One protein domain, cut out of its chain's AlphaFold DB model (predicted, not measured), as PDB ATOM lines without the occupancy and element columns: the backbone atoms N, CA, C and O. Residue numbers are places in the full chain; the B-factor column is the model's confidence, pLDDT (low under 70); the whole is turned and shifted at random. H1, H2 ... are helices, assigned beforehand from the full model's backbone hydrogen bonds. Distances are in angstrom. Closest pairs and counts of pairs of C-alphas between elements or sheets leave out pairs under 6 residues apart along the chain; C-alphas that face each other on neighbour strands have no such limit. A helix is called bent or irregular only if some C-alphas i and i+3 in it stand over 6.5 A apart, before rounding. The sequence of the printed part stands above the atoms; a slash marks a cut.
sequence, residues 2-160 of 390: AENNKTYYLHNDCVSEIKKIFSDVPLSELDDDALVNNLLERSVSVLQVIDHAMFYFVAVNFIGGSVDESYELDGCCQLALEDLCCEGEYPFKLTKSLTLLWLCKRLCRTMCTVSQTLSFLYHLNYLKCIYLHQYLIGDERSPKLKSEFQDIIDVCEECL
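Overview. This is residues 2 to 160 of the 390 residues of an uncharacterized protein of Schistosoma curassoni (UniProt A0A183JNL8). What shape do these atoms make? Three helices, H3, H5 and H6, form an up-and-down bundle, each running against the one before it, with their centres in a triangle; H7 folds back along H6, and the short helices H2 and H4 pack on different parts of H5. H1, the longest helix, passes crosswise near H3, and its residues 2 to 10 stick out. What is it made of, and how large is it? The printed part has 159 residues with seven named helices, H1 to H7 in chain order, and no named strand: the class is all helix. It is compact, with a radius of gyration of the C-alphas of 15.7 A and spans of 43 by 37 by 36 A.

Along the chain. Where do the first three helices run? H1 is residues 2 to 24, 34.5 A long, from C-alpha 2 at (-14.063, -1.990, 24.728). H2 is residues 32 to 41, 14.4 A. H3 is residues 46 to 63, 23.6 A, and only just irregular: C-alphas 60 and 63 are 6.8 A apart. Where do the others run? H4 is residues 77 to 83, 10.1 A, and H5 residues 98 to 114, 24.8 A, from C-alpha 98 at (-36.532, 9.427, 47.447). H6 is residues 119 to 137, 26.9 A. H7 is residues 143 to 159, 24.7 A, ending at C-alpha 159 at (-19.922, 32.487, 35.894).

Arrangement. What does the hub, H5, touch? It touches H3, closest C-alphas Ile 50 and Cys 104 at 5.1 A, opposite ways at a shallow tilt of 32 degrees, only just short of steep. H5 and H6 form a helical hairpin, closest C-alphas Cys 108 and Tyr 126 at 5.3 A. With residues 106 to 110 alone H5 touches H2, closest C-alphas Asp 32 and Arg 106 at 6.3 A, and with residues 98 to 102 alone H4, closest C-alphas Ala 80 and Thr 99 at 5.4 A. Where are H7 and H1? H6 and H7 form a second helical hairpin, closest C-alphas His 123 and Ile 152 at 6.2 A. H1 is close to H3 but not clearly touching, Ile 18 and Val 49 having C-alphas 7.2 A apart, about perpendicular at 78 degrees. Are the helices' backbones complete? Every O i to N i+4 pair is within hydrogen-bond range in H2, H4 and H6; in H1 it is 18 of 19, in H3 13 of 14, and in H5 and H7 12 of 13.

Size, cuts and confidence. How far does it reach? The two C-alphas farthest apart are those of Ala 2 and Gly 88, at 49.4 A. Is it unbroken? The printed part has no cut; the links H3 to H4, 13 residues, and H4 to H5, 14 residues, are long. Where is confidence low? Residues 2 to 19 and 67 to 72 of this predicted model have pLDDT under 70; the mean of the printed part is 84.4.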
ATOM      1  N   ALA A   2     -14.969  -1.848  23.574       21.25
ATOM      2  CA  ALA A   2     -14.063  -1.990  24.728       21.25
ATOM      3  C   ALA A   2     -14.124  -0.831  25.757       21.25
ATOM      4  O   ALA A   2     -13.832  -1.053  26.928       21.25
ATOM      5  N   GLU A   3     -14.537   0.379  25.356       23.69
ATOM      6  CA  GLU A   3     -14.661   1.537  26.266       23.69
ATOM      7  C   GLU A   3     -15.897   1.462  27.175       23.69
ATOM      8  O   GLU A   3     -15.770   1.701  28.370       23.69
ATOM      9  N   ASN A   4     -17.049   0.998  26.668       28.67
ATOM     10  CA  ASN A   4     -18.271   0.843  27.476       28.67
ATOM     11  C   ASN A   4     -18.105  -0.141  28.644       28.67
ATOM     12  O   ASN A   4     -18.684   0.070  29.707       28.67
ATOM     13  N   ASN A   5     -17.287  -1.187  28.479       25.52
ATOM     14  CA  ASN A   5     -17.019  -2.129  29.565       25.52
ATOM     15  C   ASN A   5     -16.166  -1.490  30.670       25.52
ATOM     16  O   ASN A   5     -16.436  -1.725  31.841       25.52
ATOM     17  N   LYS A   6     -15.182  -0.640  30.341       25.83
ATOM     18  CA  LYS A   6     -14.347   0.033  31.354       25.83
ATOM     19  C   LYS A   6     -15.143   1.016  32.213       25.83
ATOM     20  O   LYS A   6     -14.925   1.058  33.420       25.83
ATOM     21  N   THR A   7     -16.075   1.757  31.616       34.19
ATOM     22  CA  THR A   7     -16.947   2.687  32.348       34.19
ATOM     23  C   THR A   7     -17.902   1.940  33.281       34.19
ATOM     24  O   THR A   7     -18.103   2.374  34.407       34.19
ATOM     25  N   TYR A   8     -18.421   0.782  32.857       32.78
ATOM     26  CA  TYR A   8     -19.291  -0.063  33.685       32.78
ATOM     27  C   TYR A   8     -18.555  -0.673  34.893       32.78
ATOM     28  O   TYR A   8     -19.080  -0.659  36.003       32.78
ATOM     29  N   TYR A   9     -17.313  -1.144  34.711       28.08
ATOM     30  CA  TYR A   9     -16.501  -1.677  35.818       28.08
ATOM     31  C   TYR A   9     -16.076  -0.591  36.824       28.08
ATOM     32  O   TYR A   9     -16.194  -0.826  38.022       28.08
ATOM     33  N   LEU A  10     -15.680   0.612  36.376       33.59
ATOM     34  CA  LEU A  10     -15.400   1.735  37.291       33.59
ATOM     35  C   LEU A  10     -16.637   2.160  38.102       33.59
ATOM     36  O   LEU A  10     -16.518   2.600  39.244       33.59
ATOM     37  N   HIS A  11     -17.821   2.047  37.501       47.62
ATOM     38  CA  HIS A  11     -19.076   2.455  38.116       47.62
ATOM     39  C   HIS A  11     -19.525   1.480  39.219       47.62
ATOM     40  O   HIS A  11     -20.038   1.929  40.240       47.62
ATOM     41  N   ASN A  12     -19.285   0.171  39.067       50.31
ATOM     42  CA  ASN A  12     -19.630  -0.837  40.082       50.31
ATOM     43  C   ASN A  12     -18.720  -0.800  41.324       50.31
ATOM     44  O   ASN A  12     -19.196  -1.037  42.436       50.31
ATOM     45  N   ASP A  13     -17.439  -0.455  41.167       53.97
ATOM     46  CA  ASP A  13     -16.527  -0.317  42.311       53.97
ATOM     47  C   ASP A  13     -16.914   0.896  43.178       53.97
ATOM     48  O   ASP A  13     -17.100   0.755  44.388       53.97
ATOM     49  N   CYS A  14     -17.166   2.052  42.549       58.12
ATOM     50  CA  CYS A  14     -17.601   3.281  43.226       58.12
ATOM     51  C   CYS A  14     -18.934   3.092  43.975       58.12
ATOM     52  O   CYS A  14     -19.094   3.527  45.111       58.12
ATOM     53  N   VAL A  15     -19.869   2.360  43.373       62.22
ATOM     54  CA  VAL A  15     -21.148   1.945  43.965       62.22
ATOM     55  C   VAL A  15     -20.988   1.184  45.275       62.22
ATOM     56  O   VAL A  15     -21.658   1.486  46.266       62.22
ATOM     57  N   SER A  16     -20.121   0.171  45.272       65.75
ATOM     58  CA  SER A  16     -19.926  -0.698  46.429       65.75
ATOM     59  C   SER A  16     -19.298   0.078  47.587       65.75
ATOM     60  O   SER A  16     -19.647  -0.122  48.751       65.75
ATOM     61  N   GLU A  17     -18.435   1.035  47.248       66.94
ATOM     62  CA  GLU A  17     -17.766   1.926  48.180       66.94
ATOM     63  C   GLU A  17     -18.730   2.972  48.752       66.94
ATOM     64  O   GLU A  17     -18.769   3.156  49.965       66.94
ATOM     65  N   ILE A  18     -19.601   3.559  47.924       68.00
ATOM     66  CA  ILE A  18     -20.685   4.454  48.356       68.00
ATOM     67  C   ILE A  18     -21.626   3.737  49.332       68.00
ATOM     68  O   ILE A  18     -21.925   4.263  50.405       68.00
ATOM     69  N   LYS A  19     -22.060   2.512  49.005       69.56
ATOM     70  CA  LYS A  19     -22.907   1.700  49.894       69.56
ATOM     71  C   LYS A  19     -22.220   1.398  51.216       69.56
ATOM     72  O   LYS A  19     -22.848   1.519  52.260       69.56
ATOM     73  N   LYS A  20     -20.937   1.040  51.174       73.00
ATOM     74  CA  LYS A  20     -20.143   0.771  52.375       73.00
ATOM     75  C   LYS A  20     -19.992   2.016  53.250       73.00
ATOM     76  O   LYS A  20     -20.113   1.936  54.466       73.00
ATOM     77  N   ILE A  21     -19.765   3.179  52.645       71.94
ATOM     78  CA  ILE A  21     -19.689   4.445  53.381       71.94
ATOM     79  C   ILE A  21     -21.018   4.722  54.074       71.94
ATOM     80  O   ILE A  21     -21.032   4.994  55.269       71.94
ATOM     81  N   PHE A  22     -22.132   4.591  53.360       72.44
ATOM     82  CA  PHE A  22     -23.448   4.866  53.926       72.44
ATOM     83  C   PHE A  22     -23.993   3.768  54.845       72.44
ATOM     84  O   PHE A  22     -24.903   4.047  55.618       72.44
ATOM     85  N   SER A  23     -23.425   2.557  54.836       73.69
ATOM     86  CA  SER A  23     -23.687   1.553  55.876       73.69
ATOM     87  C   SER A  23     -22.914   1.822  57.167       73.69
ATOM     88  O   SER A  23     -23.375   1.454  58.243       73.69
ATOM     89  N   ASP A  24     -21.743   2.455  57.062       71.62
ATOM     90  CA  ASP A  24     -20.867   2.760  58.198       71.62
ATOM     91  C   ASP A  24     -21.201   4.111  58.862       71.62
ATOM     92  O   ASP A  24     -20.735   4.393  59.968       71.62
ATOM     93  N   VAL A  25     -21.972   4.966  58.182       70.00
ATOM     94  CA  VAL A  25     -22.214   6.363  58.558       70.00
ATOM     95  C   VAL A  25     -23.715   6.592  58.783       70.00
ATOM     96  O   VAL A  25     -24.493   6.436  57.840       70.00
ATOM     97  N   PRO A  26     -24.154   7.006  59.990       74.56
ATOM     98  CA  PRO A  26     -25.560   7.293  60.259       74.56
ATOM     99  C   PRO A  26     -25.967   8.606  59.575       74.56
ATOM    100  O   PRO A  26     -25.963   9.668  60.187       74.56
ATOM    101  N   LEU A  27     -26.326   8.548  58.289       76.94
ATOM    102  CA  LEU A  27     -26.735   9.692  57.450       76.94
ATOM    103  C   LEU A  27     -27.776  10.626  58.095       76.94
ATOM    104  O   LEU A  27     -27.816  11.814  57.770       76.94
ATOM    105  N   SER A  28     -28.614  10.086  58.984       73.62
ATOM    106  CA  SER A  28     -29.615  10.814  59.765       73.62
ATOM    107  C   SER A  28     -29.032  11.753  60.823       73.62
ATOM    108  O   SER A  28     -29.720  12.662  61.271       73.62
ATOM    109  N   GLU A  29     -27.792  11.515  61.249       78.19
ATOM    110  CA  GLU A  29     -27.116  12.235  62.333       78.19
ATOM    111  C   GLU A  29     -26.024  13.185  61.822       78.19
ATOM    112  O   GLU A  29     -25.537  14.017  62.584       78.19
ATOM    113  N   LEU A  30     -25.637  13.079  60.545       80.12
ATOM    114  CA  LEU A  30     -24.628  13.952  59.950       80.12
ATOM    115  C   LEU A  30     -25.263  15.221  59.394       80.12
ATOM    116  O   LEU A  30     -26.204  15.156  58.599       80.12
ATOM    117  N   ASP A  31     -24.674  16.366  59.736       87.44
ATOM    118  CA  ASP A  31     -24.879  17.604  58.991       87.44
ATOM    119  C   ASP A  31     -24.213  17.541  57.599       87.44
ATOM    120  O   ASP A  31     -23.521  16.578  57.247       87.44
ATOM    121  N   ASP A  32     -24.491  18.541  56.761       88.44
ATOM    122  CA  ASP A  32     -24.056  18.518  55.363       88.44
ATOM    123  C   ASP A  32     -22.525  18.647  55.213       88.44
ATOM    124  O   ASP A  32     -21.943  18.055  54.300       88.44
ATOM    125  N   ASP A  33     -21.856  19.360  56.125       89.12
ATOM    126  CA  ASP A  33     -20.399  19.535  56.109       89.12
ATOM    127  C   ASP A  33     -19.684  18.247  56.530       89.12
ATOM    128  O   ASP A  33     -18.736  17.809  55.874       89.12
ATOM    129  N   ALA A  34     -20.154  17.592  57.595       88.94
ATOM    130  CA  ALA A  34     -19.643  16.306  58.052       88.94
ATOM    131  C   ALA A  34     -19.799  15.230  56.972       88.94
ATOM    132  O   ALA A  34     -18.888  14.424  56.774       88.94
ATOM    133  N   LEU A  35     -20.924  15.237  56.249       87.38
ATOM    134  CA  LEU A  35     -21.177  14.326  55.136       87.38
ATOM    135  C   LEU A  35     -20.141  14.504  54.014       87.38
ATOM    136  O   LEU A  35     -19.530  13.525  53.581       87.38
ATOM    137  N   VAL A  36     -19.916  15.742  53.564       89.69
ATOM    138  CA  VAL A  36     -18.919  16.041  52.525       89.69
ATOM    139  C   VAL A  36     -17.509  15.688  52.999       89.69
ATOM    140  O   VAL A  36     -16.775  15.020  52.271       89.69
ATOM    141  N   ASN A  37     -17.143  16.060  54.227       89.44
ATOM    142  CA  ASN A  37     -15.831  15.744  54.792       89.44
ATOM    143  C   ASN A  37     -15.585  14.231  54.849       89.44
ATOM    144  O   ASN A  37     -14.512  13.786  54.452       89.44
ATOM    145  N   ASN A  38     -16.584  13.423  55.231       87.31
ATOM    146  CA  ASN A  38     -16.437  11.963  55.263       87.31
ATOM    147  C   ASN A  38     -16.152  11.369  53.874       87.31
ATOM    148  O   ASN A  38     -15.340  10.452  53.744       87.31
ATOM    149  N   LEU A  39     -16.804  11.893  52.829       88.44
ATOM    150  CA  LEU A  39     -16.558  11.465  51.448       88.44
ATOM    151  C   LEU A  39     -15.142  11.846  50.994       88.44
ATOM    152  O   LEU A  39     -14.423  11.010  50.444       88.44
ATOM    153  N   LEU A  40     -14.722  13.082  51.272       86.81
ATOM    154  CA  LEU A  40     -13.407  13.593  50.882       86.81
ATOM    155  C   LEU A  40     -12.259  12.889  51.623       86.81
ATOM    156  O   LEU A  40     -11.266  12.531  50.993       86.81
ATOM    157  N   GLU A  41     -12.401  12.624  52.925       88.38
ATOM    158  CA  GLU A  41     -11.422  11.866  53.726       88.38
ATOM    159  C   GLU A  41     -11.208  10.446  53.191       88.38
ATOM    160  O   GLU A  41     -10.104   9.902  53.255       88.38
ATOM    161  N   ARG A  42     -12.253   9.858  52.603       85.62
ATOM    162  CA  ARG A  42     -12.210   8.541  51.961       85.62
ATOM    163  C   ARG A  42     -11.834   8.604  50.479       85.62
ATOM    164  O   ARG A  42     -11.872   7.584  49.805       85.62
ATOM    165  N   SER A  43     -11.429   9.775  49.979       86.31
ATOM    166  CA  SER A  43     -11.049  10.003  48.577       86.31
ATOM    167  C   SER A  43     -12.159   9.685  47.563       86.31
ATOM    168  O   SER A  43     -11.872   9.383  46.405       86.31
ATOM    169  N   VAL A  44     -13.427   9.788  47.973       86.88
ATOM    170  CA  VAL A  44     -14.588   9.602  47.096       86.88
ATOM    171  C   VAL A  44     -15.017  10.948  46.519       86.88
ATOM    172  O   VAL A  44     -15.231  11.921  47.242       86.88
ATOM    173  N   SER A  45     -15.161  11.014  45.195       90.12
ATOM    174  CA  SER A  45     -15.619  12.229  44.519       90.12
ATOM    175  C   SER A  45     -17.097  12.483  44.798       90.12
ATOM    176  O   SER A  45     -17.954  11.702  44.386       90.12
ATOM    177  N   VAL A  46     -17.410  13.620  45.424       92.75
ATOM    178  CA  VAL A  46     -18.796  14.033  45.703       92.75
ATOM    179  C   VAL A  46     -19.630  14.117  44.420       92.75
ATOM    180  O   VAL A  46     -20.781  13.690  44.403       92.75
ATOM    181  N   LEU A  47     -19.036  14.597  43.322       92.44
ATOM    182  CA  LEU A  47     -19.707  14.666  42.023       92.44
ATOM    183  C   LEU A  47     -20.083  13.272  41.495       92.44
ATOM    184  O   LEU A  47     -21.194  13.093  41.015       92.44
ATOM    185  N   GLN A  48     -19.209  12.272  41.656       89.88
ATOM    186  CA  GLN A  48     -19.516  10.894  41.247       89.88
ATOM    187  C   GLN A  48     -20.654  10.291  42.079       89.88
ATOM    188  O   GLN A  48     -21.490   9.574  41.529       89.88
ATOM    189  N   VAL A  49     -20.725  10.605  43.380       90.94
ATOM    190  CA  VAL A  49     -21.851  10.191  44.237       90.94
ATOM    191  C   VAL A  49     -23.159  10.813  43.749       90.94
ATOM    192  O   VAL A  49     -24.156  10.102  43.623       90.94
ATOM    193  N   ILE A  50     -23.150  12.118  43.444       93.81
ATOM    194  CA  ILE A  50     -24.315  12.839  42.911       93.81
ATOM    195  C   ILE A  50     -24.763  12.227  41.583       93.81
ATOM    196  O   ILE A  50     -25.935  11.881  41.446       93.81
ATOM    197  N   ASP A  51     -23.846  12.051  40.629       90.75
ATOM    198  CA  ASP A  51     -24.157  11.480  39.317       90.75
ATOM    199  C   ASP A  51     -24.776  10.090  39.471       90.75
ATOM    200  O   ASP A  51     -25.835   9.811  38.908       90.75
ATOM    201  N   HIS A  52     -24.168   9.233  40.295       88.06
ATOM    202  CA  HIS A  52     -24.656   7.882  40.533       88.06
ATOM    203  C   HIS A  52     -26.071   7.863  41.131       88.06
ATOM    204  O   HIS A  52     -26.976   7.222  40.589       88.06
ATOM    205  N   ALA A  53     -26.274   8.581  42.238       90.50
ATOM    206  CA  ALA A  53     -27.558   8.650  42.924       90.50
ATOM    207  C   ALA A  53     -28.648   9.253  42.020       90.50
ATOM    208  O   ALA A  53     -29.777   8.754  41.989       90.50
ATOM    209  N   MET A  54     -28.299  10.264  41.218       92.88
ATOM    210  CA  MET A  54     -29.187  10.872  40.231       92.88
ATOM    211  C   MET A  54     -29.562   9.893  39.113       92.88
ATOM    212  O   MET A  54     -30.745   9.739  38.804       92.88
ATOM    213  N   PHE A  55     -28.585   9.203  38.515       90.88
ATOM    214  CA  PHE A  55     -28.833   8.214  37.464       90.88
ATOM    215  C   PHE A  55     -29.718   7.083  37.966       90.88
ATOM    216  O   PHE A  55     -30.666   6.706  37.278       90.88
ATOM    217  N   TYR A  56     -29.455   6.586  39.173       90.69
ATOM    218  CA  TYR A  56     -30.285   5.564  39.791       90.69
ATOM    219  C   TYR A  56     -31.722   6.052  39.994       90.69
ATOM    220  O   TYR A  56     -32.672   5.386  39.577       90.69
ATOM    221  N   PHE A  57     -31.891   7.241  40.584       93.50
ATOM    222  CA  PHE A  57     -33.202   7.844  40.804       93.50
ATOM    223  C   PHE A  57     -33.984   7.991  39.489       93.50
ATOM    224  O   PHE A  57     -35.163   7.633  39.418       93.50
ATOM    225  N   VAL A  58     -33.326   8.458  38.425       94.38
ATOM    226  CA  VAL A  58     -33.910   8.568  37.083       94.38
ATOM    227  C   VAL A  58     -34.256   7.190  36.507       94.38
ATOM    228  O   VAL A  58     -35.324   7.018  35.917       94.38
ATOM    229  N   ALA A  59     -33.405   6.184  36.702       91.88
ATOM    230  CA  ALA A  59     -33.636   4.831  36.212       91.88
ATOM    231  C   ALA A  59     -34.926   4.227  36.781       91.88
ATOM    232  O   ALA A  59     -35.764   3.731  36.026       91.88
ATOM    233  N   VAL A  60     -35.123   4.306  38.101       91.75
ATOM    234  CA  VAL A  60     -36.247   3.635  38.777       91.75
ATOM    235  C   VAL A  60     -37.578   4.383  38.669       91.75
ATOM    236  O   VAL A  60     -38.632   3.764  38.845       91.75
ATOM    237  N   ASN A  61     -37.543   5.682  38.359       94.25
ATOM    238  CA  ASN A  61     -38.729   6.540  38.280       94.25
ATOM    239  C   ASN A  61     -39.108   6.967  36.844       94.25
ATOM    240  O   ASN A  61     -40.284   7.237  36.593       94.25
ATOM    241  N   PHE A  62     -38.157   7.010  35.898       94.81
ATOM    242  CA  PHE A  62     -38.365   7.586  34.557       94.81
ATOM    243  C   PHE A  62     -37.883   6.725  33.387       94.81
ATOM    244  O   PHE A  62     -38.581   6.673  32.393       94.81
ATOM    245  N   ILE A  63     -36.730   6.053  33.437       93.19
ATOM    246  CA  ILE A  63     -36.193   5.375  32.232       93.19
ATOM    247  C   ILE A  63     -36.502   3.870  32.191       93.19
ATOM    248  O   ILE A  63     -36.806   3.328  31.124       93.19
ATOM    249  N   GLY A  64     -36.431   3.179  33.329       89.19
ATOM    250  CA  GLY A  64     -36.474   1.714  33.409       89.19
ATOM    251  C   GLY A  64     -35.202   1.035  32.872       89.19
ATOM    252  O   GLY A  64     -34.149   1.661  32.778       89.19
ATOM    253  N   GLY A  65     -35.300  -0.246  32.488       78.06
ATOM    254  CA  GLY A  65     -34.215  -0.972  31.805       78.06
ATOM    255  C   GLY A  65     -33.343  -1.905  32.661       78.06
ATOM    256  O   GLY A  65     -32.173  -2.052  32.344       78.06
ATOM    257  N   SER A  66     -33.904  -2.566  33.685       71.12
ATOM    258  CA  SER A  66     -33.180  -3.373  34.695       71.12
ATOM    259  C   SER A  66     -32.097  -2.577  35.424       71.12
ATOM    260  O   SER A  66     -31.074  -2.213  34.854       71.12
ATOM    261  N   VAL A  67     -32.323  -2.308  36.705       66.88
ATOM    262  CA  VAL A  67     -31.284  -1.759  37.576       66.88
ATOM    263  C   VAL A  67     -30.974  -2.849  38.586       66.88
ATOM    264  O   VAL A  67     -31.856  -3.243  39.345       66.88
ATOM    265  N   ASP A  68     -29.761  -3.394  38.517       57.06
ATOM    266  CA  ASP A  68     -29.427  -4.686  39.129       57.06
ATOM    267  C   ASP A  68     -29.397  -4.669  40.668       57.06
ATOM    268  O   ASP A  68     -29.345  -5.727  41.291       57.06
ATOM    269  N   GLU A  69     -29.495  -3.503  41.315       61.38
ATOM    270  CA  GLU A  69     -29.448  -3.408  42.776       61.38
ATOM    271  C   GLU A  69     -30.417  -2.356  43.332       61.38
ATOM    272  O   GLU A  69     -30.644  -1.320  42.716       61.38
ATOM    273  N   SER A  70     -30.977  -2.598  44.522       63.78
ATOM    274  CA  SER A  70     -31.636  -1.559  45.327       63.78
ATOM    275  C   SER A  70     -30.575  -0.680  46.005       63.78
ATOM    276  O   SER A  70     -29.566  -1.201  46.489       63.78
ATOM    277  N   TYR A  71     -30.783   0.639  46.012       66.69
ATOM    278  CA  TYR A  71     -29.909   1.642  46.650       66.69
ATOM    279  C   TYR A  71     -30.697   2.485  47.656       66.69
ATOM    280  O   TYR A  71     -30.571   3.708  47.717       66.69
ATOM    281  N   GLU A  72     -31.573   1.842  48.420       68.50
ATOM    282  CA  GLU A  72     -32.260   2.535  49.504       68.50
ATOM    283  C   GLU A  72     -31.299   2.779  50.671       68.50
ATOM    284  O   GLU A  72     -30.499   1.918  51.037       68.50
ATOM    285  N   LEU A  73     -31.348   3.999  51.207       73.38
ATOM    286  CA  LEU A  73     -30.591   4.404  52.386       73.38
ATOM    287  C   LEU A  73     -31.505   4.190  53.593       73.38
ATOM    288  O   LEU A  73     -32.417   4.990  53.834       73.38
ATOM    289  N   ASP A  74     -31.291   3.084  54.302       70.62
ATOM    290  CA  ASP A  74     -32.129   2.682  55.431       70.62
ATOM    291  C   ASP A  74     -32.220   3.791  56.495       70.62
ATOM    292  O   ASP A  74     -31.272   4.530  56.763       70.62
ATOM    293  N   GLY A  75     -33.404   3.942  57.095       77.56
ATOM    294  CA  GLY A  75     -33.642   4.888  58.193       77.56
ATOM    295  C   GLY A  75     -33.742   6.370  57.803       77.56
ATOM    296  O   GLY A  75     -34.134   7.178  58.641       77.56
ATOM    297  N   CYS A  76     -33.475   6.748  56.547       84.19
ATOM    298  CA  CYS A  76     -33.489   8.154  56.115       84.19
ATOM    299  C   CYS A  76     -34.799   8.604  55.445       84.19
ATOM    300  O   CYS A  76     -34.957   9.784  55.137       84.19
ATOM    301  N   CYS A  77     -35.750   7.695  55.210       87.31
ATOM    302  CA  CYS A  77     -36.967   7.997  54.447       87.31
ATOM    303  C   CYS A  77     -37.805   9.128  55.059       87.31
ATOM    304  O   CYS A  77     -38.262  10.000  54.327       87.31
ATOM    305  N   GLN A  78     -37.984   9.137  56.385       90.00
ATOM    306  CA  GLN A  78     -38.771  10.174  57.059       90.00
ATOM    307  C   GLN A  78     -38.099  11.549  56.954       90.00
ATOM    308  O   GLN A  78     -38.765  12.528  56.633       90.00
ATOM    309  N   LEU A  79     -36.776  11.608  57.133       90.62
ATOM    310  CA  LEU A  79     -36.000  12.845  56.986       90.62
ATOM    311  C   LEU A  79     -36.060  13.379  55.554       90.62
ATOM    312  O   LEU A  79     -36.272  14.570  55.346       90.62
ATOM    313  N   ALA A  80     -35.925  12.491  54.565       92.75
ATOM    314  CA  ALA A  80     -36.042  12.857  53.159       92.75
ATOM    315  C   ALA A  80     -37.443  13.392  52.826       92.75
ATOM    316  O   ALA A  80     -37.560  14.376  52.100       92.75
ATOM    317  N   LEU A  81     -38.504  12.777  53.363       94.31
ATOM    318  CA  LEU A  81     -39.880  13.253  53.191       94.31
ATOM    319  C   LEU A  81     -40.095  14.634  53.815       94.31
ATOM    320  O   LEU A  81     -40.750  15.476  53.207       94.31
ATOM    321  N   GLU A  82     -39.558  14.870  55.010       94.62
ATOM    322  CA  GLU A  82     -39.693  16.144  55.718       94.62
ATOM    323  C   GLU A  82     -38.904  17.273  55.040       94.62
ATOM    324  O   GLU A  82     -39.454  18.350  54.818       94.62
ATOM    325  N   ASP A  83     -37.650  17.034  54.645       94.25
ATOM    326  CA  ASP A  83     -36.806  18.053  54.000       94.25
ATOM    327  C   ASP A  83     -37.289  18.412  52.581       94.25
ATOM    328  O   ASP A  83     -37.242  19.577  52.158       94.25
ATOM    329  N   LEU A  84     -37.812  17.414  51.858       96.44
ATOM    330  CA  LEU A  84     -38.419  17.584  50.537       96.44
ATOM    331  C   LEU A  84     -39.908  17.975  50.598       96.44
ATOM    332  O   LEU A  84     -40.570  18.039  49.568       96.44
ATOM    333  N   CYS A  85     -40.459  18.266  51.777       96.69
ATOM    334  CA  CYS A  85     -41.779  18.879  51.873       96.69
ATOM    335  C   CYS A  85     -41.700  20.353  51.437       96.69
ATOM    336  O   CYS A  85     -40.803  21.109  51.843       96.69
ATOM    337  N   CYS A  86     -42.646  20.761  50.595       96.50
ATOM    338  CA  CYS A  86     -42.758  22.110  50.055       96.50
ATOM    339  C   CYS A  86     -44.165  22.634  50.333       96.50
ATOM    340  O   CYS A  86     -45.141  22.065  49.864       96.50
ATOM    341  N   GLU A  87     -44.280  23.688  51.146       95.62
ATOM    342  CA  GLU A  87     -45.571  24.319  51.465       95.62
ATOM    343  C   GLU A  87     -46.645  23.347  52.017       95.62
ATOM    344  O   GLU A  87     -47.841  23.598  51.903       95.62
ATOM    345  N   GLY A  88     -46.222  22.253  52.665       92.75
ATOM    346  CA  GLY A  88     -47.107  21.206  53.195       92.75
ATOM    347  C   GLY A  88     -47.414  20.071  52.211       92.75
ATOM    348  O   GLY A  88     -47.986  19.062  52.618       92.75
ATOM    349  N   GLU A  89     -46.993  20.204  50.954       94.50
ATOM    350  CA  GLU A  89     -47.072  19.160  49.938       94.50
ATOM    351  C   GLU A  89     -45.828  18.267  49.998       94.50
ATOM    352  O   GLU A  89     -44.683  18.731  49.982       94.50
ATOM    353  N   TYR A  90     -46.064  16.961  50.067       96.06
ATOM    354  CA  TYR A  90     -45.005  15.957  50.071       96.06
ATOM    355  C   TYR A  90     -44.704  15.472  48.649       96.06
ATOM    356  O   TYR A  90     -45.606  15.440  47.807       96.06
ATOM    357  N   PRO A  91     -43.468  15.009  48.382       96.12
ATOM    358  CA  PRO A  91     -43.139  14.347  47.127       96.12
ATOM    359  C   PRO A  91     -44.101  13.197  46.807       96.12
ATOM    360  O   PRO A  91     -44.577  12.497  47.706       96.12
ATOM    361  N   PHE A  92     -44.360  12.975  45.515       95.56
ATOM    362  CA  PHE A  92     -45.286  11.947  45.051       95.56
ATOM    363  C   PHE A  92     -45.072  10.583  45.734       95.56
ATOM    364  O   PHE A  92     -44.000   9.983  45.696       95.56
ATOM    365  N   LYS A  93     -46.138  10.043  46.330       94.06
ATOM    366  CA  LYS A  93     -46.074   8.877  47.231       94.06
ATOM    367  C   LYS A  93     -45.524   7.576  46.629       94.06
ATOM    368  O   LYS A  93     -45.176   6.676  47.382       94.06
ATOM    369  N   LEU A  94     -45.518   7.427  45.298       93.31
ATOM    370  CA  LEU A  94     -44.979   6.231  44.625       93.31
ATOM    371  C   LEU A  94     -43.548   6.435  44.109       93.31
ATOM    372  O   LEU A  94     -43.028   5.568  43.405       93.31
ATOM    373  N   THR A  95     -42.921   7.571  44.422       93.88
ATOM    374  CA  THR A  95     -41.522   7.814  44.085       93.88
ATOM    375  C   THR A  95     -40.633   6.798  44.783       93.88
ATOM    376  O   THR A  95     -40.675   6.628  46.000       93.88
ATOM    377  N   LYS A  96     -39.798   6.129  43.994       91.94
ATOM    378  CA  LYS A  96     -38.810   5.170  44.483       91.94
ATOM    379  C   LYS A  96     -37.507   5.881  44.815       91.94
ATOM    380  O   LYS A  96     -37.106   6.802  44.100       91.94
ATOM    381  N   SER A  97     -36.845   5.421  45.876       90.38
ATOM    382  CA  SER A  97     -35.516   5.893  46.288       90.38
ATOM    383  C   SER A  97     -35.436   7.412  46.490       90.38
ATOM    384  O   SER A  97     -34.462   8.054  46.101       90.38
ATOM    385  N   LEU A  98     -36.462   7.995  47.124       92.81
ATOM    386  CA  LEU A  98     -36.532   9.427  47.447       92.81
ATOM    387  C   LEU A  98     -35.302   9.917  48.235       92.81
ATOM    388  O   LEU A  98     -34.828  11.032  48.025       92.81
ATOM    389  N   THR A  99     -34.749   9.057  49.092       91.31
ATOM    390  CA  THR A  99     -33.536   9.318  49.878       91.31
ATOM    391  C   THR A  99     -32.318   9.653  49.016       91.31
ATOM    392  O   THR A  99     -31.464  10.412  49.460       91.31
ATOM    393  N   LEU A 100     -32.233   9.137  47.786       91.56
ATOM    394  CA  LEU A 100     -31.132   9.446  46.871       91.56
ATOM    395  C   LEU A 100     -31.262  10.846  46.272       91.56
ATOM    396  O   LEU A 100     -30.270  11.564  46.205       91.56
ATOM    397  N   LEU A 101     -32.476  11.272  45.899       95.19
ATOM    398  CA  LEU A 101     -32.708  12.653  45.462       95.19
ATOM    399  C   LEU A 101     -32.411  13.639  46.601       95.19
ATOM    400  O   LEU A 101     -31.775  14.668  46.379       95.19
ATOM    401  N   TRP A 102     -32.840  13.301  47.818       94.88
ATOM    402  CA  TRP A 102     -32.522  14.063  49.024       94.88
ATOM    403  C   TRP A 102     -31.007  14.172  49.249       94.88
ATOM    404  O   TRP A 102     -30.490  15.280  49.401       94.88
ATOM    405  N   LEU A 103     -30.276  13.054  49.172       92.56
ATOM    406  CA  LEU A 103     -28.815  13.032  49.273       92.56
ATOM    407  C   LEU A 103     -28.154  13.917  48.206       92.56
ATOM    408  O   LEU A 103     -27.307  14.742  48.544       92.56
ATOM    409  N   CYS A 104     -28.559  13.793  46.935       95.19
ATOM    410  CA  CYS A 104     -28.050  14.644  45.855       95.19
ATOM    411  C   CYS A 104     -28.241  16.126  46.180       95.19
ATOM    412  O   CYS A 104     -27.308  16.914  46.029       95.19
ATOM    413  N   LYS A 105     -29.434  16.500  46.654       95.75
ATOM    414  CA  LYS A 105     -29.776  17.885  46.986       95.75
ATOM    415  C   LYS A 105     -28.892  18.431  48.113       95.75
ATOM    416  O   LYS A 105     -28.387  19.545  47.981       95.75
ATOM    417  N   ARG A 106     -28.652  17.642  49.169       94.00
ATOM    418  CA  ARG A 106     -27.751  17.994  50.283       94.00
ATOM    419  C   ARG A 106     -26.311  18.199  49.817       94.00
ATOM    420  O   ARG A 106     -25.734  19.257  50.049       94.00
ATOM    421  N   LEU A 107     -25.761  17.227  49.086       95.50
ATOM    422  CA  LEU A 107     -24.391  17.301  48.566       95.50
ATOM    423  C   LEU A 107     -24.205  18.495  47.624       95.50
ATOM    424  O   LEU A 107     -23.207  19.205  47.719       95.50
ATOM    425  N   CYS A 108     -25.175  18.750  46.741       96.44
ATOM    426  CA  CYS A 108     -25.132  19.908  45.854       96.44
ATOM    427  C   CYS A 108     -25.125  21.221  46.644       96.44
ATOM    428  O   CYS A 108     -24.306  22.087  46.346       96.44
ATOM    429  N   ARG A 109     -25.984  21.360  47.663       93.69
ATOM    430  CA  ARG A 109     -26.089  22.579  48.479       93.69
ATOM    431  C   ARG A 109     -24.753  22.953  49.127       93.69
ATOM    432  O   ARG A 109     -24.341  24.104  49.017       93.69
ATOM    433  N   THR A 110     -24.048  21.993  49.726       94.25
ATOM    434  CA  THR A 110     -22.721  22.241  50.318       94.25
ATOM    435  C   THR A 110     -21.658  22.482  49.257       94.25
ATOM    436  O   THR A 110     -20.872  23.419  49.350       94.25
ATOM    437  N   MET A 111     -21.621  21.673  48.199       95.06
ATOM    438  CA  MET A 111     -20.565  21.812  47.197       95.06
ATOM    439  C   MET A 111     -20.679  23.091  46.359       95.06
ATOM    440  O   MET A 111     -19.653  23.567  45.875       95.06
ATOM    441  N   CYS A 112     -21.874  23.684  46.242       93.62
ATOM    442  CA  CYS A 112     -22.062  25.005  45.632       93.62
ATOM    443  C   CYS A 112     -21.349  26.125  46.408       93.62
ATOM    444  O   CYS A 112     -20.932  27.103  45.794       93.62
ATOM    445  N   THR A 113     -21.169  25.992  47.727       90.69
ATOM    446  CA  THR A 113     -20.465  26.996  48.545       90.69
ATOM    447  C   THR A 113     -18.973  26.685  48.692       90.69
ATOM    448  O   THR A 113     -18.156  27.602  48.781       90.69
ATOM    449  N   VAL A 114     -18.598  25.401  48.691       90.62
ATOM    450  CA  VAL A 114     -17.218  24.952  48.945       90.62
ATOM    451  C   VAL A 114     -16.364  24.891  47.673       90.62
ATOM    452  O   VAL A 114     -15.179  25.230  47.702       90.62
ATOM    453  N   SER A 115     -16.915  24.434  46.544       89.88
ATOM    454  CA  SER A 115     -16.115  24.168  45.346       89.88
ATOM    455  C   SER A 115     -16.031  25.372  44.415       89.88
ATOM    456  O   SER A 115     -17.001  25.726  43.757       89.88
ATOM    457  N   GLN A 116     -14.834  25.939  44.266       87.19
ATOM    458  CA  GLN A 116     -14.584  26.998  43.278       87.19
ATOM    459  C   GLN A 116     -14.316  26.429  41.877       87.19
ATOM    460  O   GLN A 116     -14.824  26.945  40.888       87.19
ATOM    461  N   THR A 117     -13.559  25.329  41.776       86.56
ATOM    462  CA  THR A 117     -13.132  24.754  40.487       86.56
ATOM    463  C   THR A 117     -14.276  24.123  39.697       86.56
ATOM    464  O   THR A 117     -14.322  24.247  38.479       86.56
ATOM    465  N   LEU A 118     -15.190  23.426  40.378       89.69
ATOM    466  CA  LEU A 118     -16.315  22.720  39.753       89.69
ATOM    467  C   LEU A 118     -17.656  23.395  40.074       89.69
ATOM    468  O   LEU A 118     -18.700  22.752  39.976       89.69
ATOM    469  N   SER A 119     -17.629  24.679  40.454       90.81
ATOM    470  CA  SER A 119     -18.805  25.435  40.908       90.81
ATOM    471  C   SER A 119     -19.993  25.280  39.954       90.81
ATOM    472  O   SER A 119     -21.071  24.861  40.373       90.81
ATOM    473  N   PHE A 120     -19.784  25.513  38.652       92.88
ATOM    474  CA  PHE A 120     -20.849  25.407  37.650       92.88
ATOM    475  C   PHE A 120     -21.492  24.011  37.599       92.88
ATOM    476  O   PHE A 120     -22.712  23.902  37.509       92.88
ATOM    477  N   LEU A 121     -20.702  22.936  37.710       93.38
ATOM    478  CA  LEU A 121     -21.230  21.567  37.673       93.38
ATOM    479  C   LEU A 121     -22.078  21.241  38.906       93.38
ATOM    480  O   LEU A 121     -23.092  20.555  38.778       93.38
ATOM    481  N   TYR A 122     -21.702  21.738  40.087       95.94
ATOM    482  CA  TYR A 122     -22.522  21.568  41.288       95.94
ATOM    483  C   TYR A 122     -23.822  22.369  41.207       95.94
ATOM    484  O   TYR A 122     -24.876  21.821  41.520       95.94
ATOM    485  N   HIS A 123     -23.784  23.602  40.690       96.50
ATOM    486  CA  HIS A 123     -24.990  24.403  40.465       96.50
ATOM    487  C   HIS A 123     -25.916  23.778  39.410       96.50
ATOM    488  O   HIS A 123     -27.125  23.699  39.619       96.50
ATOM    489  N   LEU A 124     -25.370  23.238  38.313       96.31
ATOM    490  CA  LEU A 124     -26.150  22.500  37.316       96.31
ATOM    491  C   LEU A 124     -26.796  21.243  37.917       96.31
ATOM    492  O   LEU A 124     -27.972  20.970  37.673       96.31
ATOM    493  N   ASN A 125     -26.062  20.468  38.715       97.44
ATOM    494  CA  ASN A 125     -26.638  19.306  39.392       97.44
ATOM    495  C   ASN A 125     -27.672  19.697  40.454       97.44
ATOM    496  O   ASN A 125     -28.678  18.998  40.616       97.44
ATOM    497  N   TYR A 126     -27.503  20.847  41.107       98.06
ATOM    498  CA  TYR A 126     -28.517  21.373  42.008       98.06
ATOM    499  C   TYR A 126     -29.786  21.777  41.248       98.06
ATOM    500  O   TYR A 126     -30.889  21.412  41.654       98.06
ATOM    501  N   LEU A 127     -29.644  22.412  40.080       98.25
ATOM    502  CA  LEU A 127     -30.752  22.749  39.185       98.25
ATOM    503  C   LEU A 127     -31.516  21.499  38.728       98.25
ATOM    504  O   LEU A 127     -32.748  21.489  38.715       98.25
ATOM    505  N   LYS A 128     -30.799  20.412  38.410       98.19
ATOM    506  CA  LYS A 128     -31.388  19.095  38.111       98.19
ATOM    507  C   LYS A 128     -32.189  18.551  39.300       98.19
ATOM    508  O   LYS A 128     -33.307  18.071  39.104       98.19
ATOM    509  N   CYS A 129     -31.670  18.681  40.528       98.44
ATOM    510  CA  CYS A 129     -32.402  18.320  41.748       98.44
ATOM    511  C   CYS A 129     -33.670  19.163  41.921       98.44
ATOM    512  O   CYS A 129     -34.718  18.608  42.239       98.44
ATOM    513  N   ILE A 130     -33.602  20.483  41.711       98.44
ATOM    514  CA  ILE A 130     -34.764  21.381  41.805       98.44
ATOM    515  C   ILE A 130     -35.817  21.006  40.769       98.44
ATOM    516  O   ILE A 130     -36.992  20.911  41.109       98.44
ATOM    517  N   TYR A 131     -35.403  20.742  39.527       98.38
ATOM    518  CA  TYR A 131     -36.310  20.276  38.490       98.38
ATOM    519  C   TYR A 131     -37.045  18.999  38.929       98.38
ATOM    520  O   TYR A 131     -38.277  18.966  38.906       98.38
ATOM    521  N   LEU A 132     -36.312  17.961  39.340       98.25
ATOM    522  CA  LEU A 132     -36.926  16.708  39.778       98.25
ATOM    523  C   LEU A 132     -37.813  16.910  41.003       98.25
ATOM    524  O   LEU A 132     -38.918  16.386  41.039       98.25
ATOM    525  N   HIS A 133     -37.376  17.706  41.974       98.00
ATOM    526  CA  HIS A 133     -38.158  18.002  43.167       98.00
ATOM    527  C   HIS A 133     -39.476  18.703  42.802       98.00
ATOM    528  O   HIS A 133     -40.537  18.222  43.184       98.00
ATOM    529  N   GLN A 134     -39.444  19.748  41.970       97.69
ATOM    530  CA  GLN A 134     -40.659  20.414  41.491       97.69
ATOM    531  C   GLN A 134     -41.560  19.443  40.710       97.69
ATOM    532  O   GLN A 134     -42.779  19.493  40.845       97.69
ATOM    533  N   TYR A 135     -40.982  18.513  39.946       97.06
ATOM    534  CA  TYR A 135     -41.748  17.457  39.281       97.06
ATOM    535  C   TYR A 135     -42.472  16.535  40.281       97.06
ATOM    536  O   TYR A 135     -43.599  16.122  40.018       97.06
ATOM    537  N   LEU A 136     -41.849  16.213  41.421       96.88
ATOM    538  CA  LEU A 136     -42.454  15.371  42.461       96.88
ATOM    539  C   LEU A 136     -43.560  16.075  43.254       96.88
ATOM    540  O   LEU A 136     -44.466  15.387  43.718       96.88
ATOM    541  N   ILE A 137     -43.474  17.399  43.418       96.44
ATOM    542  CA  ILE A 137     -44.536  18.219  44.028       96.44
ATOM    543  C   ILE A 137     -45.735  18.338  43.073       96.44
ATOM    544  O   ILE A 137     -46.883  18.306  43.504       96.44
ATOM    545  N   GLY A 138     -45.475  18.404  41.763       92.88
ATOM    546  CA  GLY A 138     -46.498  18.420  40.720       92.88
ATOM    547  C   GLY A 138     -46.606  19.770  40.010       92.88
ATOM    548  O   GLY A 138     -45.618  20.486  39.843       92.88
ATOM    549  N   ASP A 139     -47.810  20.097  39.538       89.94
ATOM    550  CA  ASP A 139     -48.068  21.303  38.735       89.94
ATOM    551  C   ASP A 139     -48.201  22.591  39.570       89.94
ATOM    552  O   ASP A 139     -48.146  23.699  39.015       89.94
ATOM    553  N   GLU A 140     -48.350  22.455  40.890       92.62
ATOM    554  CA  GLU A 140     -48.330  23.576  41.827       92.62
ATOM    555  C   GLU A 140     -46.901  24.089  42.007       92.62
ATOM    556  O   GLU A 140     -45.958  23.334  42.244       92.62
ATOM    557  N   ARG A 141     -46.725  25.401  41.861       95.31
ATOM    558  CA  ARG A 141     -45.406  26.045  41.890       95.31
ATOM    559  C   ARG A 141     -44.988  26.274  43.326       95.31
ATOM    560  O   ARG A 141     -45.627  27.073  44.000       95.31
ATOM    561  N   SER A 142     -43.888  25.662  43.749       97.50
ATOM    562  CA  SER A 142     -43.340  25.901  45.083       97.50
ATOM    563  C   SER A 142     -42.553  27.220  45.129       97.50
ATOM    564  O   SER A 142     -41.563  27.363  44.401       97.50
ATOM    565  N   PRO A 143     -42.931  28.197  45.982       97.44
ATOM    566  CA  PRO A 143     -42.115  29.380  46.241       97.44
ATOM    567  C   PRO A 143     -40.720  29.047  46.782       97.44
ATOM    568  O   PRO A 143     -39.756  29.692  46.369       97.44
ATOM    569  N   LYS A 144     -40.590  28.026  47.647       97.25
ATOM    570  CA  LYS A 144     -39.289  27.542  48.140       97.25
ATOM    571  C   LYS A 144     -38.377  27.129  46.983       97.25
ATOM    572  O   LYS A 144     -37.267  27.640  46.863       97.25
ATOM    573  N   LEU A 145     -38.861  26.263  46.091       98.31
ATOM    574  CA  LEU A 145     -38.072  25.790  44.947       98.31
ATOM    575  C   LEU A 145     -37.816  26.879  43.908       98.31
ATOM    576  O   LEU A 145     -36.768  26.868  43.264       98.31
ATOM    577  N   LYS A 146     -38.741  27.831  43.757       98.38
ATOM    578  CA  LYS A 146     -38.525  29.013  42.923       98.38
ATOM    579  C   LYS A 146     -37.377  29.875  43.454       98.38
ATOM    580  O   LYS A 146     -36.552  30.311  42.660       98.38
ATOM    581  N   SER A 147     -37.319  30.110  44.766       98.25
ATOM    582  CA  SER A 147     -36.233  30.883  45.381       98.25
ATOM    583  C   SER A 147     -34.884  30.214  45.141       98.25
ATOM    584  O   SER A 147     -33.976  30.852  44.629       98.25
ATOM    585  N   GLU A 148     -34.782  28.909  45.412       97.88
ATOM    586  CA  GLU A 148     -33.542  28.162  45.167       97.88
ATOM    587  C   GLU A 148     -33.133  28.180  43.682       97.88
ATOM    588  O   GLU A 148     -31.951  28.240  43.357       97.88
ATOM    589  N   PHE A 149     -34.106  28.124  42.766       98.38
ATOM    590  CA  PHE A 149     -33.854  28.239  41.330       98.38
ATOM    591  C   PHE A 149     -33.280  29.612  40.957       98.38
ATOM    592  O   PHE A 149     -32.335  29.673  40.170       98.38
ATOM    593  N   GLN A 150     -33.820  30.691  41.529       97.81
ATOM    594  CA  GLN A 150     -33.330  32.046  41.281       97.81
ATOM    595  C   GLN A 150     -31.897  32.227  41.792       97.81
ATOM    596  O   GLN A 150     -31.063  32.745  41.055       97.81
ATOM    597  N   ASP A 151     -31.592  31.715  42.987       96.12
ATOM    598  CA  ASP A 151     -30.241  31.774  43.555       96.12
ATOM    599  C   ASP A 151     -29.214  31.098  42.626       96.12
ATOM    600  O   ASP A 151     -28.111  31.602  42.420       96.12
ATOM    601  N   ILE A 152     -29.584  29.964  42.011       96.00
ATOM    602  CA  ILE A 152     -28.729  29.287  41.027       96.00
ATOM    603  C   ILE A 152     -28.541  30.136  39.769       96.00
ATOM    604  O   ILE A 152     -27.420  30.210  39.267       96.00
ATOM    605  N   ILE A 153     -29.612  30.737  39.237       95.50
ATOM    606  CA  ILE A 153     -29.515  31.594  38.048       95.50
ATOM    607  C   ILE A 153     -28.542  32.738  38.313       95.50
ATOM    608  O   ILE A 153     -27.645  32.953  37.502       95.50
ATOM    609  N   ASP A 154     -28.694  33.431  39.440       93.56
ATOM    610  CA  ASP A 154     -27.889  34.606  39.763       93.56
ATOM    611  C   ASP A 154     -26.389  34.253  39.777       93.56
ATOM    612  O   ASP A 154     -25.584  34.938  39.149       93.56
ATOM    613  N   VAL A 155     -26.016  33.115  40.376       92.38
ATOM    614  CA  VAL A 155     -24.619  32.648  40.403       92.38
ATOM    615  C   VAL A 155     -24.138  32.148  39.035       92.38
ATOM    616  O   VAL A 155     -23.019  32.450  38.610       92.38
ATOM    617  N   CYS A 156     -24.942  31.351  38.328       92.00
ATOM    618  CA  CYS A 156     -24.536  30.783  37.043       92.00
ATOM    619  C   CYS A 156     -24.379  31.850  35.958       92.00
ATOM    620  O   CYS A 156     -23.447  31.760  35.162       92.00
ATOM    621  N   GLU A 157     -25.245  32.862  35.924       89.44
ATOM    622  CA  GLU A 157     -25.159  33.946  34.942       89.44
ATOM    623  C   GLU A 157     -23.902  34.804  35.119       89.44
ATOM    624  O   GLU A 157     -23.352  35.280  34.128       89.44
ATOM    625  N   GLU A 158     -23.389  34.938  36.344       85.12
ATOM    626  CA  GLU A 158     -22.100  35.591  36.602       85.12
ATOM    627  C   GLU A 158     -20.899  34.744  36.144       85.12
ATOM    628  O   GLU A 158     -19.867  35.288  35.748       85.12
ATOM    629  N   CYS A 159     -21.023  33.413  36.180       78.19
ATOM    630  CA  CYS A 159     -19.922  32.487  35.894       78.19
ATOM    631  C   CYS A 159     -19.833  32.038  34.426       78.19
ATOM    632  O   CYS A 159     -18.795  31.522  34.006       78.19
ATOM    633  N   LEU A 160     -20.918  32.150  33.657       82.12
ATOM    634  CA  LEU A 160     -20.989  31.600  32.305       82.12
ATOM    635  C   LEU A 160     -20.179  32.430  31.305       82.12
ATOM    636  O   LEU A 160     -20.517  33.572  30.999       82.12
TER     637      LEU A 160